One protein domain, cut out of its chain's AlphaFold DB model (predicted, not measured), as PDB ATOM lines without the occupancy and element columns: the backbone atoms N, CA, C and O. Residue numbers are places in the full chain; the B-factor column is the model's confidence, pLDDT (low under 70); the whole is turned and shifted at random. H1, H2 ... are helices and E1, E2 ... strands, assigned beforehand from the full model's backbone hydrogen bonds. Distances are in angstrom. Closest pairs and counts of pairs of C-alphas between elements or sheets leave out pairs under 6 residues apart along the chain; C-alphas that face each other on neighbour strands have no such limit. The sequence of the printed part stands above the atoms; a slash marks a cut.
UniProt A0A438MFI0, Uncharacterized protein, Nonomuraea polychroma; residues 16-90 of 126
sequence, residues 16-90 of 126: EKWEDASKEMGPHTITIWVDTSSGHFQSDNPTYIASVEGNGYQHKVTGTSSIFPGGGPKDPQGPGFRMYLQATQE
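This is residues 16 to 90 of the 126 residues of an uncharacterized protein of Nonomuraea polychroma (UniProt A0A438MFI0). A narrow, twisted sheet has a ladder of two long antiparallel strands, E2 and E5, as its middle; the short strands E1 and E4 are added at opposite edges, and the long strand E3 passes over one face of the sheet near E5. The tiny helix H1 sits at one end, in the turn between E1 and E2, and a long unnamed stretch, residues 54 to 66, leads from E3 to E4. The printed part has 75 residues, with one named helix and five named strands in the order E1, H1, E2, E3, E4, E5; the sheet's order is E1, E2, E5, E4, all antiparallel. The class is mostly strand, with under half of the residues in named elements. The whole is compact, with a radius of gyration of the C-alphas of 13.0 A, but elongated in outline, 41 by 25 by 24 A.

The inner strands E2, residues 29 to 35, and E5, residues 80 to 86, are antiparallel neighbours at 161 degrees; N 30 and O 85 are 2.8 A apart and N 83 and O 32 are 2.9 A apart, both within hydrogen-bond range. The edge strand E1, residues 18 to 20, is antiparallel to E2 at 143 degrees, with N 19 and O 31 within hydrogen-bond range at 2.8 A. The other edge strand, E4, residues 67 to 69, forms a hairpin with E5 at 151 degrees, with N 68 and O 82 within range at 2.9 A. From edge to edge the strands' lines turn by 83 degrees. E3, residues 47 to 53, pairs with no named strand; it is near E5, and its closest C-alpha to E4 is that of Tyr 48, 7.9 A from that of Ile 67. E3 is apart from E1 and E2. H1, residues 22 to 25, is on the sheet at a height of 6.7 A, only just over none of its strands, with 2 of its 4 C-alphas falling on E2. H1 is too short for any O i to N i+4 pair, and its one O i to N i+3 pair is not within range.

E2, E3 and E5 measure 20.0, 20.0 and 20.1 A from first to last C-alpha, E1 7.1 A, E4 6.8 A and H1 5.6 A. E1 begins with C-alpha 18 at (-42.092, -23.527, 39.078). E3 begins with C-alpha 47 at (-44.854, -28.170, 17.924). E5 ends with C-alpha 86 at (-39.514, -35.370, 38.345).

The two C-alphas farthest apart, those of Gln 42 and Glu 90, are 41.4 A apart. The printed part, residues 16 to 90, has no cut. The links from E2 to E3 and from E3 to E4 are long, with 11 and 13 residues. The mean pLDDT of the printed part is 73.4; residues 55 to 77 and 87 to 90 are under 70.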
ATOM      1  N   GLU A  16     -38.385 -18.617  38.245       78.75
ATOM      2  CA  GLU A  16     -39.777 -18.197  38.312       78.75
ATOM      3  C   GLU A  16     -40.752 -19.300  37.874       78.75
ATOM      4  O   GLU A  16     -40.461 -20.100  36.990       78.75
ATOM      5  N   LYS A  17     -41.961 -19.272  38.457       78.44
ATOM      6  CA  LYS A  17     -43.163 -20.011  38.007       78.44
ATOM      7  C   LYS A  17     -43.084 -21.545  38.042       78.44
ATOM      8  O   LYS A  17     -43.949 -22.204  37.470       78.44
ATOM      9  N   TRP A  18     -42.097 -22.109  38.731       81.06
ATOM     10  CA  TRP A  18     -42.092 -23.527  39.078       81.06
ATOM     11  C   TRP A  18     -43.093 -23.804  40.202       81.06
ATOM     12  O   TRP A  18     -43.144 -23.080  41.197       81.06
ATOM     13  N   GLU A  19     -43.884 -24.858  40.044       80.75
ATOM     14  CA  GLU A  19     -44.958 -25.254  40.952       80.75
ATOM     15  C   GLU A  19     -44.821 -26.736  41.321       80.75
ATOM     16  O   GLU A  19     -44.360 -27.552  40.520       80.75
ATOM     17  N   ASP A  20     -45.230 -27.099  42.538       78.31
ATOM     18  CA  ASP A  20     -45.299 -28.498  42.963       78.31
ATOM     19  C   ASP A  20     -46.429 -29.223  42.214       78.31
ATOM     20  O   ASP A  20     -47.595 -28.838  42.289       78.31
ATOM     21  N   ALA A  21     -46.072 -30.298  41.513       78.62
ATOM     22  CA  ALA A  21     -46.985 -31.165  40.776       78.62
ATOM     23  C   ALA A  21     -47.063 -32.572  41.389       78.62
ATOM     24  O   ALA A  21     -47.581 -33.502  40.762       78.62
ATOM     25  N   SER A  22     -46.578 -32.752  42.623       77.81
ATOM     26  CA  SER A  22     -46.461 -34.069  43.251       77.81
ATOM     27  C   SER A  22     -47.808 -34.774  43.441       77.81
ATOM     28  O   SER A  22     -47.887 -36.002  43.391       77.81
ATOM     29  N   LYS A  23     -48.887 -34.001  43.615       78.06
ATOM     30  CA  LYS A  23     -50.260 -34.525  43.719       78.06
ATOM     31  C   LYS A  23     -50.830 -35.009  42.385       78.06
ATOM     32  O   LYS A  23     -51.680 -35.891  42.391       78.06
ATOM     33  N   GLU A  24     -50.397 -34.423  41.270       77.12
ATOM     34  CA  GLU A  24     -50.940 -34.704  39.935       77.12
ATOM     35  C   GLU A  24     -50.156 -35.811  39.224       77.12
ATOM     36  O   GLU A  24     -50.745 -36.698  38.615       77.12
ATOM     37  N   MET A  25     -48.826 -35.770  39.329       75.88
ATOM     38  CA  MET A  25     -47.917 -36.578  38.508       75.88
ATOM     39  C   MET A  25     -47.103 -37.602  39.312       75.88
ATOM     40  O   MET A  25     -46.338 -38.377  38.739       75.88
ATOM     41  N   GLY A  26     -47.292 -37.642  40.633       75.31
ATOM     42  CA  GLY A  26     -46.561 -38.513  41.549       75.31
ATOM     43  C   GLY A  26     -45.440 -37.784  42.291       75.31
ATOM     44  O   GLY A  26     -45.084 -36.660  41.939       75.31
ATOM     45  N   PRO A  27     -44.872 -38.406  43.334       74.94
ATOM     46  CA  PRO A  27     -43.970 -37.737  44.261       74.94
ATOM     47  C   PRO A  27     -42.761 -37.120  43.558       74.94
ATOM     48  O   PRO A  27     -42.235 -37.673  42.586       74.94
ATOM     49  N   HIS A  28     -42.307 -35.993  44.109       74.31
ATOM     50  CA  HIS A  28     -41.099 -35.288  43.683       74.31
ATOM     51  C   HIS A  28     -41.183 -34.743  42.250       74.31
ATOM     52  O   HIS A  28     -40.172 -34.674  41.548       74.31
ATOM     53  N   THR A  29     -42.391 -34.367  41.821       76.56
ATOM     54  CA  THR A  29     -42.636 -33.779  40.503       76.56
ATOM     55  C   THR A  29     -42.904 -32.293  40.630       76.56
ATOM     56  O   THR A  29     -43.699 -31.869  41.464       76.56
ATOM     57  N   ILE A  30     -42.296 -31.511  39.749       79.19
ATOM     58  CA  ILE A  30     -42.589 -30.095  39.548       79.19
ATOM     59  C   ILE A  30     -43.089 -29.843  38.141       79.19
ATOM     60  O   ILE A  30     -42.824 -30.607  37.209       79.19
ATOM     61  N   THR A  31     -43.796 -28.734  37.993       83.38
ATOM     62  CA  THR A  31     -44.271 -28.238  36.713       83.38
ATOM     63  C   THR A  31     -43.908 -26.775  36.523       83.38
ATOM     64  O   THR A  31     -43.729 -26.034  37.486       83.38
ATOM     65  N   ILE A  32     -43.801 -26.359  35.270       84.88
ATOM     66  CA  ILE A  32     -43.755 -24.956  34.876       84.88
ATOM     67  C   ILE A  32     -44.657 -24.759  33.668       84.88
ATOM     68  O   ILE A  32     -44.671 -25.570  32.736       84.88
ATOM     69  N   TRP A  33     -45.395 -23.656  33.675       87.94
ATOM     70  CA  TRP A  33     -46.083 -23.173  32.489       87.94
ATOM     71  C   TRP A  33     -45.198 -22.188  31.720       87.94
ATOM     72  O   TRP A  33     -44.733 -21.188  32.276       87.94
ATOM     73  N   VAL A  34     -44.989 -22.468  30.435       88.56
ATOM     74  CA  VAL A  34     -44.206 -21.633  29.524       88.56
ATOM     75  C   VAL A  34     -45.157 -20.886  28.596       88.56
ATOM     76  O   VAL A  34     -45.813 -21.490  27.749       88.56
ATOM     77  N   ASP A  35     -45.211 -19.566  28.771       90.06
ATOM     78  CA  ASP A  35     -45.950 -18.644  27.906       90.06
ATOM     79  C   ASP A  35     -45.235 -18.493  26.560       90.06
ATOM     80  O   ASP A  35     -44.068 -18.088  26.510       90.06
ATOM     81  N   THR A  36     -45.933 -18.805  25.471       90.56
ATOM     82  CA  THR A  36     -45.405 -18.689  24.103       90.56
ATOM     83  C   THR A  36     -46.163 -17.663  23.264       90.56
ATOM     84  O   THR A  36     -45.999 -17.616  22.045       90.56
ATOM     85  N   SER A  37     -46.964 -16.798  23.898       89.25
ATOM     86  CA  SER A  37     -47.758 -15.754  23.232       89.25
ATOM     87  C   SER A  37     -46.929 -14.833  22.328       89.25
ATOM     88  O   SER A  37     -47.418 -14.399  21.283       89.25
ATOM     89  N   SER A  38     -45.658 -14.595  22.669       91.38
ATOM     90  CA  SER A  38     -44.709 -13.826  21.850       91.38
ATOM     91  C   SER A  38     -44.382 -14.476  20.500       91.38
ATOM     92  O   SER A  38     -43.906 -13.795  19.594       91.38
ATOM     93  N   GLY A  39     -44.643 -15.777  20.343       88.69
ATOM     94  CA  GLY A  39     -44.471 -16.499  19.085       88.69
ATOM     95  C   GLY A  39     -45.599 -16.283  18.076       88.69
ATOM     96  O   GLY A  39     -45.422 -16.614  16.907       88.69
ATOM     97  N   HIS A  40     -46.737 -15.716  18.504       88.75
ATOM     98  CA  HIS A  40     -47.895 -15.418  17.651       88.75
ATOM     99  C   HIS A  40     -48.342 -16.594  16.757       88.75
ATOM    100  O   HIS A  40     -48.755 -16.396  15.608       88.75
ATOM    101  N   PHE A  41     -48.255 -17.821  17.278       86.50
ATOM    102  CA  PHE A  41     -48.749 -19.010  16.591       86.50
ATOM    103  C   PHE A  41     -50.264 -18.899  16.367       86.50
ATOM    104  O   PHE A  41     -50.991 -18.391  17.219       86.50
ATOM    105  N   GLN A  42     -50.728 -19.333  15.198       81.69
ATOM    106  CA  GLN A  42     -52.149 -19.347  14.831       81.69
ATOM    107  C   GLN A  42     -52.741 -20.752  14.856       81.69
ATOM    108  O   GLN A  42     -53.959 -20.886  14.884       81.69
ATOM    109  N   SER A  43     -51.900 -21.787  14.819       75.25
ATOM    110  CA  SER A  43     -52.352 -23.151  15.058       75.25
ATOM    111  C   SER A  43     -52.719 -23.347  16.526       75.25
ATOM    112  O   SER A  43     -51.987 -22.910  17.413       75.25
ATOM    113  N   ASP A  44     -53.788 -24.105  16.770       75.00
ATOM    114  CA  ASP A  44     -54.167 -24.552  18.114       75.00
ATOM    115  C   ASP A  44     -53.118 -25.491  18.740       75.00
ATOM    116  O   ASP A  44     -53.110 -25.679  19.953       75.00
ATOM    117  N   ASN A  45     -52.222 -26.088  17.933       77.25
ATOM    118  CA  ASN A  45     -51.212 -27.043  18.400       77.25
ATOM    119  C   ASN A  45     -49.829 -26.824  17.752       77.25
ATOM    120  O   ASN A  45     -49.403 -27.627  16.914       77.25
ATOM    121  N   PRO A  46     -49.087 -25.773  18.139       85.94
ATOM    122  CA  PRO A  46     -47.701 -25.612  17.716       85.94
ATOM    123  C   PRO A  46     -46.839 -26.762  18.254       85.94
ATOM    124  O   PRO A  46     -47.043 -27.258  19.363       85.94
ATOM    125  N   THR A  47     -45.848 -27.188  17.477       86.94
ATOM    126  CA  THR A  47     -44.854 -28.170  17.924       86.94
ATOM    127  C   THR A  47     -43.735 -27.456  18.666       86.94
ATOM    128  O   THR A  47     -43.135 -26.538  18.111       86.94
ATOM    129  N   TYR A  48     -43.426 -27.895  19.889       87.19
ATOM    130  CA  TYR A  48     -42.382 -27.292  20.717       87.19
ATOM    131  C   TYR A  48     -41.186 -28.221  20.922       87.19
ATOM    132  O   TYR A  48     -41.337 -29.418  21.164       87.19
ATOM    133  N   ILE A  49     -39.995 -27.632  20.893       89.31
ATOM    134  CA  ILE A  49     -38.752 -28.202  21.410       89.31
ATOM    135  C   ILE A  49     -38.326 -27.307  22.568       89.31
ATOM    136  O   ILE A  49     -38.258 -26.089  22.402       89.31
ATOM    137  N   ALA A  50     -38.034 -27.891  23.727       88.56
ATOM    138  CA  ALA A  50     -37.599 -27.136  24.893       88.56
ATOM    139  C   ALA A  50     -36.373 -27.765  25.553       88.56
ATOM    140  O   ALA A  50     -36.165 -28.978  25.487       88.56
ATOM    141  N   SER A  51     -35.572 -26.927  26.200       86.62
ATOM    142  CA  SER A  51     -34.474 -27.340  27.069       86.62
ATOM    143  C   SER A  51     -34.579 -26.635  28.414       86.62
ATOM    144  O   SER A  51     -35.130 -25.541  28.518       86.62
ATOM    145  N   VAL A  52     -34.042 -27.278  29.447       84.12
ATOM    146  CA  VAL A  52     -33.944 -26.712  30.794       84.12
ATOM    147  C   VAL A  52     -32.488 -26.404  31.061       84.12
ATOM    148  O   VAL A  52     -31.627 -27.259  30.858       84.12
ATOM    149  N   GLU A  53     -32.220 -25.188  31.507       80.12
ATOM    150  CA  GLU A  53     -30.882 -24.725  31.846       80.12
ATOM    151  C   GLU A  53     -30.908 -24.036  33.210       80.12
ATOM    152  O   GLU A  53     -31.942 -23.524  33.633       80.12
ATOM    153  N   GLY A  54     -29.783 -24.048  33.923       75.75
ATOM    154  CA  GLY A  54     -29.633 -23.382  35.210       75.75
ATOM    155  C   GLY A  54     -28.567 -24.033  36.082       75.75
ATOM    156  O   GLY A  54     -27.790 -24.874  35.630       75.75
ATOM    157  N   ASN A  55     -28.505 -23.625  37.350       67.81
ATOM    158  CA  ASN A  55     -27.394 -24.005  38.218       67.81
ATOM    159  C   ASN A  55     -27.401 -25.506  38.589       67.81
ATOM    160  O   ASN A  55     -28.280 -25.988  39.309       67.81
ATOM    161  N   GLY A  56     -26.376 -26.213  38.098       52.09
ATOM    162  CA  GLY A  56     -25.543 -27.192  38.811       52.09
ATOM    163  C   GLY A  56     -26.074 -28.591  39.133       52.09
ATOM    164  O   GLY A  56     -25.259 -29.463  39.424       52.09
ATOM    165  N   TYR A  57     -27.378 -28.848  39.082       57.28
ATOM    166  CA  TYR A  57     -27.917 -30.168  39.435       57.28
ATOM    167  C   TYR A  57     -28.249 -30.990  38.179       57.28
ATOM    168  O   TYR A  57     -28.753 -30.450  37.196       57.28
ATOM    169  N   GLN A  58     -27.942 -32.292  38.189       49.50
ATOM    170  CA  GLN A  58     -28.335 -33.210  37.116       49.50
ATOM    171  C   GLN A  58     -29.822 -33.545  37.258       49.50
ATOM    172  O   GLN A  58     -30.230 -34.103  38.274       49.50
ATOM    173  N   HIS A  59     -30.616 -33.248  36.228       56.38
ATOM    174  CA  HIS A  59     -32.033 -33.624  36.173       56.38
ATOM    175  C   HIS A  59     -32.252 -34.670  35.109       56.38
ATOM    176  O   HIS A  59     -31.750 -34.560  33.989       56.38
ATOM    177  N   LYS A  60     -33.061 -35.668  35.444       57.50
ATOM    178  CA  LYS A  60     -33.634 -36.558  34.449       57.50
ATOM    179  C   LYS A  60     -34.954 -35.955  33.992       57.50
ATOM    180  O   LYS A  60     -35.837 -35.698  34.802       57.50
ATOM    181  N   VAL A  61     -35.107 -35.781  32.686       56.28
ATOM    182  CA  VAL A  61     -36.428 -35.550  32.098       56.28
ATOM    183  C   VAL A  61     -37.247 -36.819  32.319       56.28
ATOM    184  O   VAL A  61     -36.853 -37.911  31.900       56.28
ATOM    185  N   THR A  62     -38.352 -36.710  33.048       51.69
ATOM    186  CA  THR A  62     -39.153 -37.878  33.403       51.69
ATOM    187  C   THR A  62     -40.141 -38.209  32.310       51.69
ATOM    188  O   THR A  62     -41.146 -37.529  32.117       51.69
ATOM    189  N   GLY A  63     -39.844 -39.311  31.629       49.91
ATOM    190  CA  GLY A  63     -40.768 -39.972  30.725       49.91
ATOM    191  C   GLY A  63     -40.804 -39.397  29.312       49.91
ATOM    192  O   GLY A  63     -40.110 -38.453  28.952       49.91
ATOM    193  N   THR A  64     -41.620 -40.047  28.492       45.12
ATOM    194  CA  THR A  64     -41.698 -39.891  27.035       45.12
ATOM    195  C   THR A  64     -42.515 -38.671  26.587       45.12
ATOM    196  O   THR A  64     -42.675 -38.451  25.389       45.12
ATOM    197  N   SER A  65     -43.098 -37.903  27.515       53.88
ATOM    198  CA  SER A  65     -44.087 -36.854  27.215       53.88
ATOM    199  C   SER A  65     -44.138 -35.807  28.331       53.88
ATOM    200  O   SER A  65     -45.098 -35.737  29.088       53.88
ATOM    201  N   SER A  66     -43.071 -35.022  28.486       59.88
ATOM    202  CA  SER A  66     -42.984 -33.996  29.537       59.88
ATOM    203  C   SER A  66     -43.589 -32.657  29.133       59.88
ATOM    204  O   SER A  66     -43.720 -31.809  30.000       59.88
ATOM    205  N   ILE A  67     -43.930 -32.463  27.856       66.38
ATOM    206  CA  ILE A  67     -44.458 -31.215  27.294       66.38
ATOM    207  C   ILE A  67     -45.900 -31.456  26.849       66.38
ATOM    208  O   ILE A  67     -46.132 -32.262  25.947       66.38
ATOM    209  N   PHE A  68     -46.855 -30.755  27.458       68.56
ATOM    210  CA  PHE A  68     -48.267 -30.831  27.085       68.56
ATOM    211  C   PHE A  68     -48.742 -29.493  26.519       68.56
ATOM    212  O   PHE A  68     -48.496 -28.466  27.160       68.56
ATOM    213  N   PRO A  69     -49.428 -29.480  25.360       67.19
ATOM    214  CA  PRO A  69     -50.122 -28.288  24.899       67.19
ATOM    215  C   PRO A  69     -51.223 -27.931  25.898       67.19
ATOM    216  O   PRO A  69     -51.905 -28.807  26.434       67.19
ATOM    217  N   GLY A  70     -51.372 -26.642  26.164       64.44
ATOM    218  CA  GLY A  70     -52.333 -26.141  27.135       64.44
ATOM    219  C   GLY A  70     -51.723 -25.065  28.014       64.44
ATOM    220  O   GLY A  70     -50.529 -25.072  28.334       64.44
ATOM    221  N   GLY A  71     -52.561 -24.111  28.390       60.09
ATOM    222  CA  GLY A  71     -52.123 -22.969  29.162       60.09
ATOM    223  C   GLY A  71     -52.003 -23.257  30.669       60.09
ATOM    224  O   GLY A  71     -52.182 -24.385  31.155       60.09
ATOM    225  N   GLY A  72     -51.609 -22.233  31.426       57.41
ATOM    226  CA  GLY A  72     -51.247 -22.355  32.837       57.41
ATOM    227  C   GLY A  72     -52.417 -22.763  33.743       57.41
ATOM    228  O   GLY A  72     -53.552 -22.893  33.287       57.41
ATOM    229  N   PRO A  73     -52.186 -22.938  35.057       55.69
ATOM    230  CA  PRO A  73     -53.242 -23.283  36.017       55.69
ATOM    231  C   PRO A  73     -54.427 -22.304  36.004       55.69
ATOM    232  O   PRO A  73     -55.548 -22.673  36.335       55.69
ATOM    233  N   LYS A  74     -54.169 -21.049  35.613       53.75
ATOM    234  CA  LYS A  74     -55.156 -19.962  35.542       53.75
ATOM    235  C   LYS A  74     -55.828 -19.807  34.177       53.75
ATOM    236  O   LYS A  74     -56.869 -19.166  34.109       53.75
ATOM    237  N   ASP A  75     -55.247 -20.367  33.124       59.75
ATOM    238  CA  ASP A  75     -55.811 -20.330  31.777       59.75
ATOM    239  C   ASP A  75     -55.406 -21.602  31.030       59.75
ATOM    240  O   ASP A  75     -54.400 -21.594  30.332       59.75
ATOM    241  N   PRO A  76     -56.153 -22.709  31.171       61.06
ATOM    242  CA  PRO A  76     -55.826 -23.982  30.532       61.06
ATOM    243  C   PRO A  76     -55.827 -23.940  28.997       61.06
ATOM    244  O   PRO A  76     -55.352 -24.887  28.373       61.06
ATOM    245  N   GLN A  77     -56.354 -22.874  28.385       64.31
ATOM    246  CA  GLN A  77     -56.441 -22.701  26.931       64.31
ATOM    247  C   GLN A  77     -55.468 -21.638  26.396       64.31
ATOM    248  O   GLN A  77     -55.443 -21.383  25.195       64.31
ATOM    249  N   GLY A  78     -54.658 -21.032  27.267       71.00
ATOM    250  CA  GLY A  78     -53.686 -20.018  26.879       71.00
ATOM    251  C   GLY A  78     -52.562 -20.568  25.986       71.00
ATOM    252  O   GLY A  78     -52.222 -21.754  26.069       71.00
ATOM    253  N   PRO A  79     -51.941 -19.712  25.153       77.88
ATOM    254  CA  PRO A  79     -50.840 -20.106  24.282       77.88
ATOM    255  C   PRO A  79     -49.629 -20.536  25.113       77.88
ATOM    256  O   PRO A  79     -49.088 -19.761  25.903       77.88
ATOM    257  N   GLY A  80     -49.200 -21.783  24.941       87.50
ATOM    258  CA  GLY A  80     -48.039 -22.292  25.650       87.50
ATOM    259  C   GLY A  80     -48.024 -23.797  25.801       87.50
ATOM    260  O   GLY A  80     -48.756 -24.535  25.137       87.50
ATOM    261  N   PHE A  81     -47.163 -24.231  26.709       87.25
ATOM    262  CA  PHE A  81     -47.091 -25.617  27.126       87.25
ATOM    263  C   PHE A  81     -46.773 -25.726  28.613       87.25
ATOM    264  O   PHE A  81     -46.203 -24.817  29.225       87.25
ATOM    265  N   ARG A  82     -47.114 -26.873  29.195       86.81
ATOM    266  CA  ARG A  82     -46.645 -27.268  30.525       86.81
ATOM    267  C   ARG A  82     -45.503 -28.242  30.394       86.81
ATOM    268  O   ARG A  82     -45.601 -29.187  29.614       86.81
ATOM    269  N   MET A  83     -44.455 -28.019  31.173       85.00
ATOM    270  CA  MET A  83     -43.334 -28.935  31.273       85.00
ATOM    271  C   MET A  83     -43.268 -29.545  32.669       85.00
ATOM    272  O   MET A  83     -43.318 -28.813  33.654       85.00
ATOM    273  N   TYR A  84     -43.133 -30.867  32.753       82.62
ATOM    274  CA  TYR A  84     -43.016 -31.595  34.017       82.62
ATOM    275  C   TYR A  84     -41.622 -32.196  34.177       82.62
ATOM    276  O   TYR A  84     -41.123 -32.866  33.272       82.62
ATOM    277  N   LEU A  85     -41.016 -31.990  35.343       79.50
ATOM    278  CA  LEU A  85     -39.754 -32.614  35.731       79.50
ATOM    279  C   LEU A  85     -39.972 -33.371  37.033       79.50
ATOM    280  O   LEU A  85     -40.485 -32.800  37.992       79.50
ATOM    281  N   GLN A  86     -39.559 -34.630  37.091       76.25
ATOM    282  CA  GLN A  86     -39.514 -35.370  38.345       76.25
ATOM    283  C   GLN A  86     -38.073 -35.664  38.748       76.25
ATOM    284  O   GLN A  86     -37.229 -36.112  37.971       76.25
ATOM    285  N   ALA A  87     -37.795 -35.415  40.018       65.12
ATOM    286  CA  ALA A  87     -36.551 -35.811  40.634       65.12
ATOM    287  C   ALA A  87     -36.457 -37.346  40.648       65.12
ATOM    288  O   ALA A  87     -37.305 -38.036  41.214       65.12
ATOM    289  N   THR A  88     -35.413 -37.913  40.043       59.88
ATOM    290  CA  THR A  88     -35.066 -39.323  40.270       59.88
ATOM    291  C   THR A  88     -34.596 -39.477  41.702       59.88
ATOM    292  O   THR A  88     -33.707 -38.736  42.080       59.88
ATOM    293  N   GLN A  89     -35.115 -40.438  42.474       51.31
ATOM    294  CA  GLN A  89     -34.786 -40.695  43.897       51.31
ATOM    295  C   GLN A  89     -33.294 -40.617  44.306       51.31
ATOM    296  O   GLN A  89     -32.994 -40.520  45.490       51.31
ATOM    297  N   GLU A  90     -32.352 -40.609  43.366       50.69
ATOM    298  CA  GLU A  90     -30.919 -40.360  43.554       50.69
ATOM    299  C   GLU A  90     -30.547 -38.906  43.946       50.69
ATOM    300  O   GLU A  90     -29.395 -38.503  43.787       50.69
TER     301      GLU A  90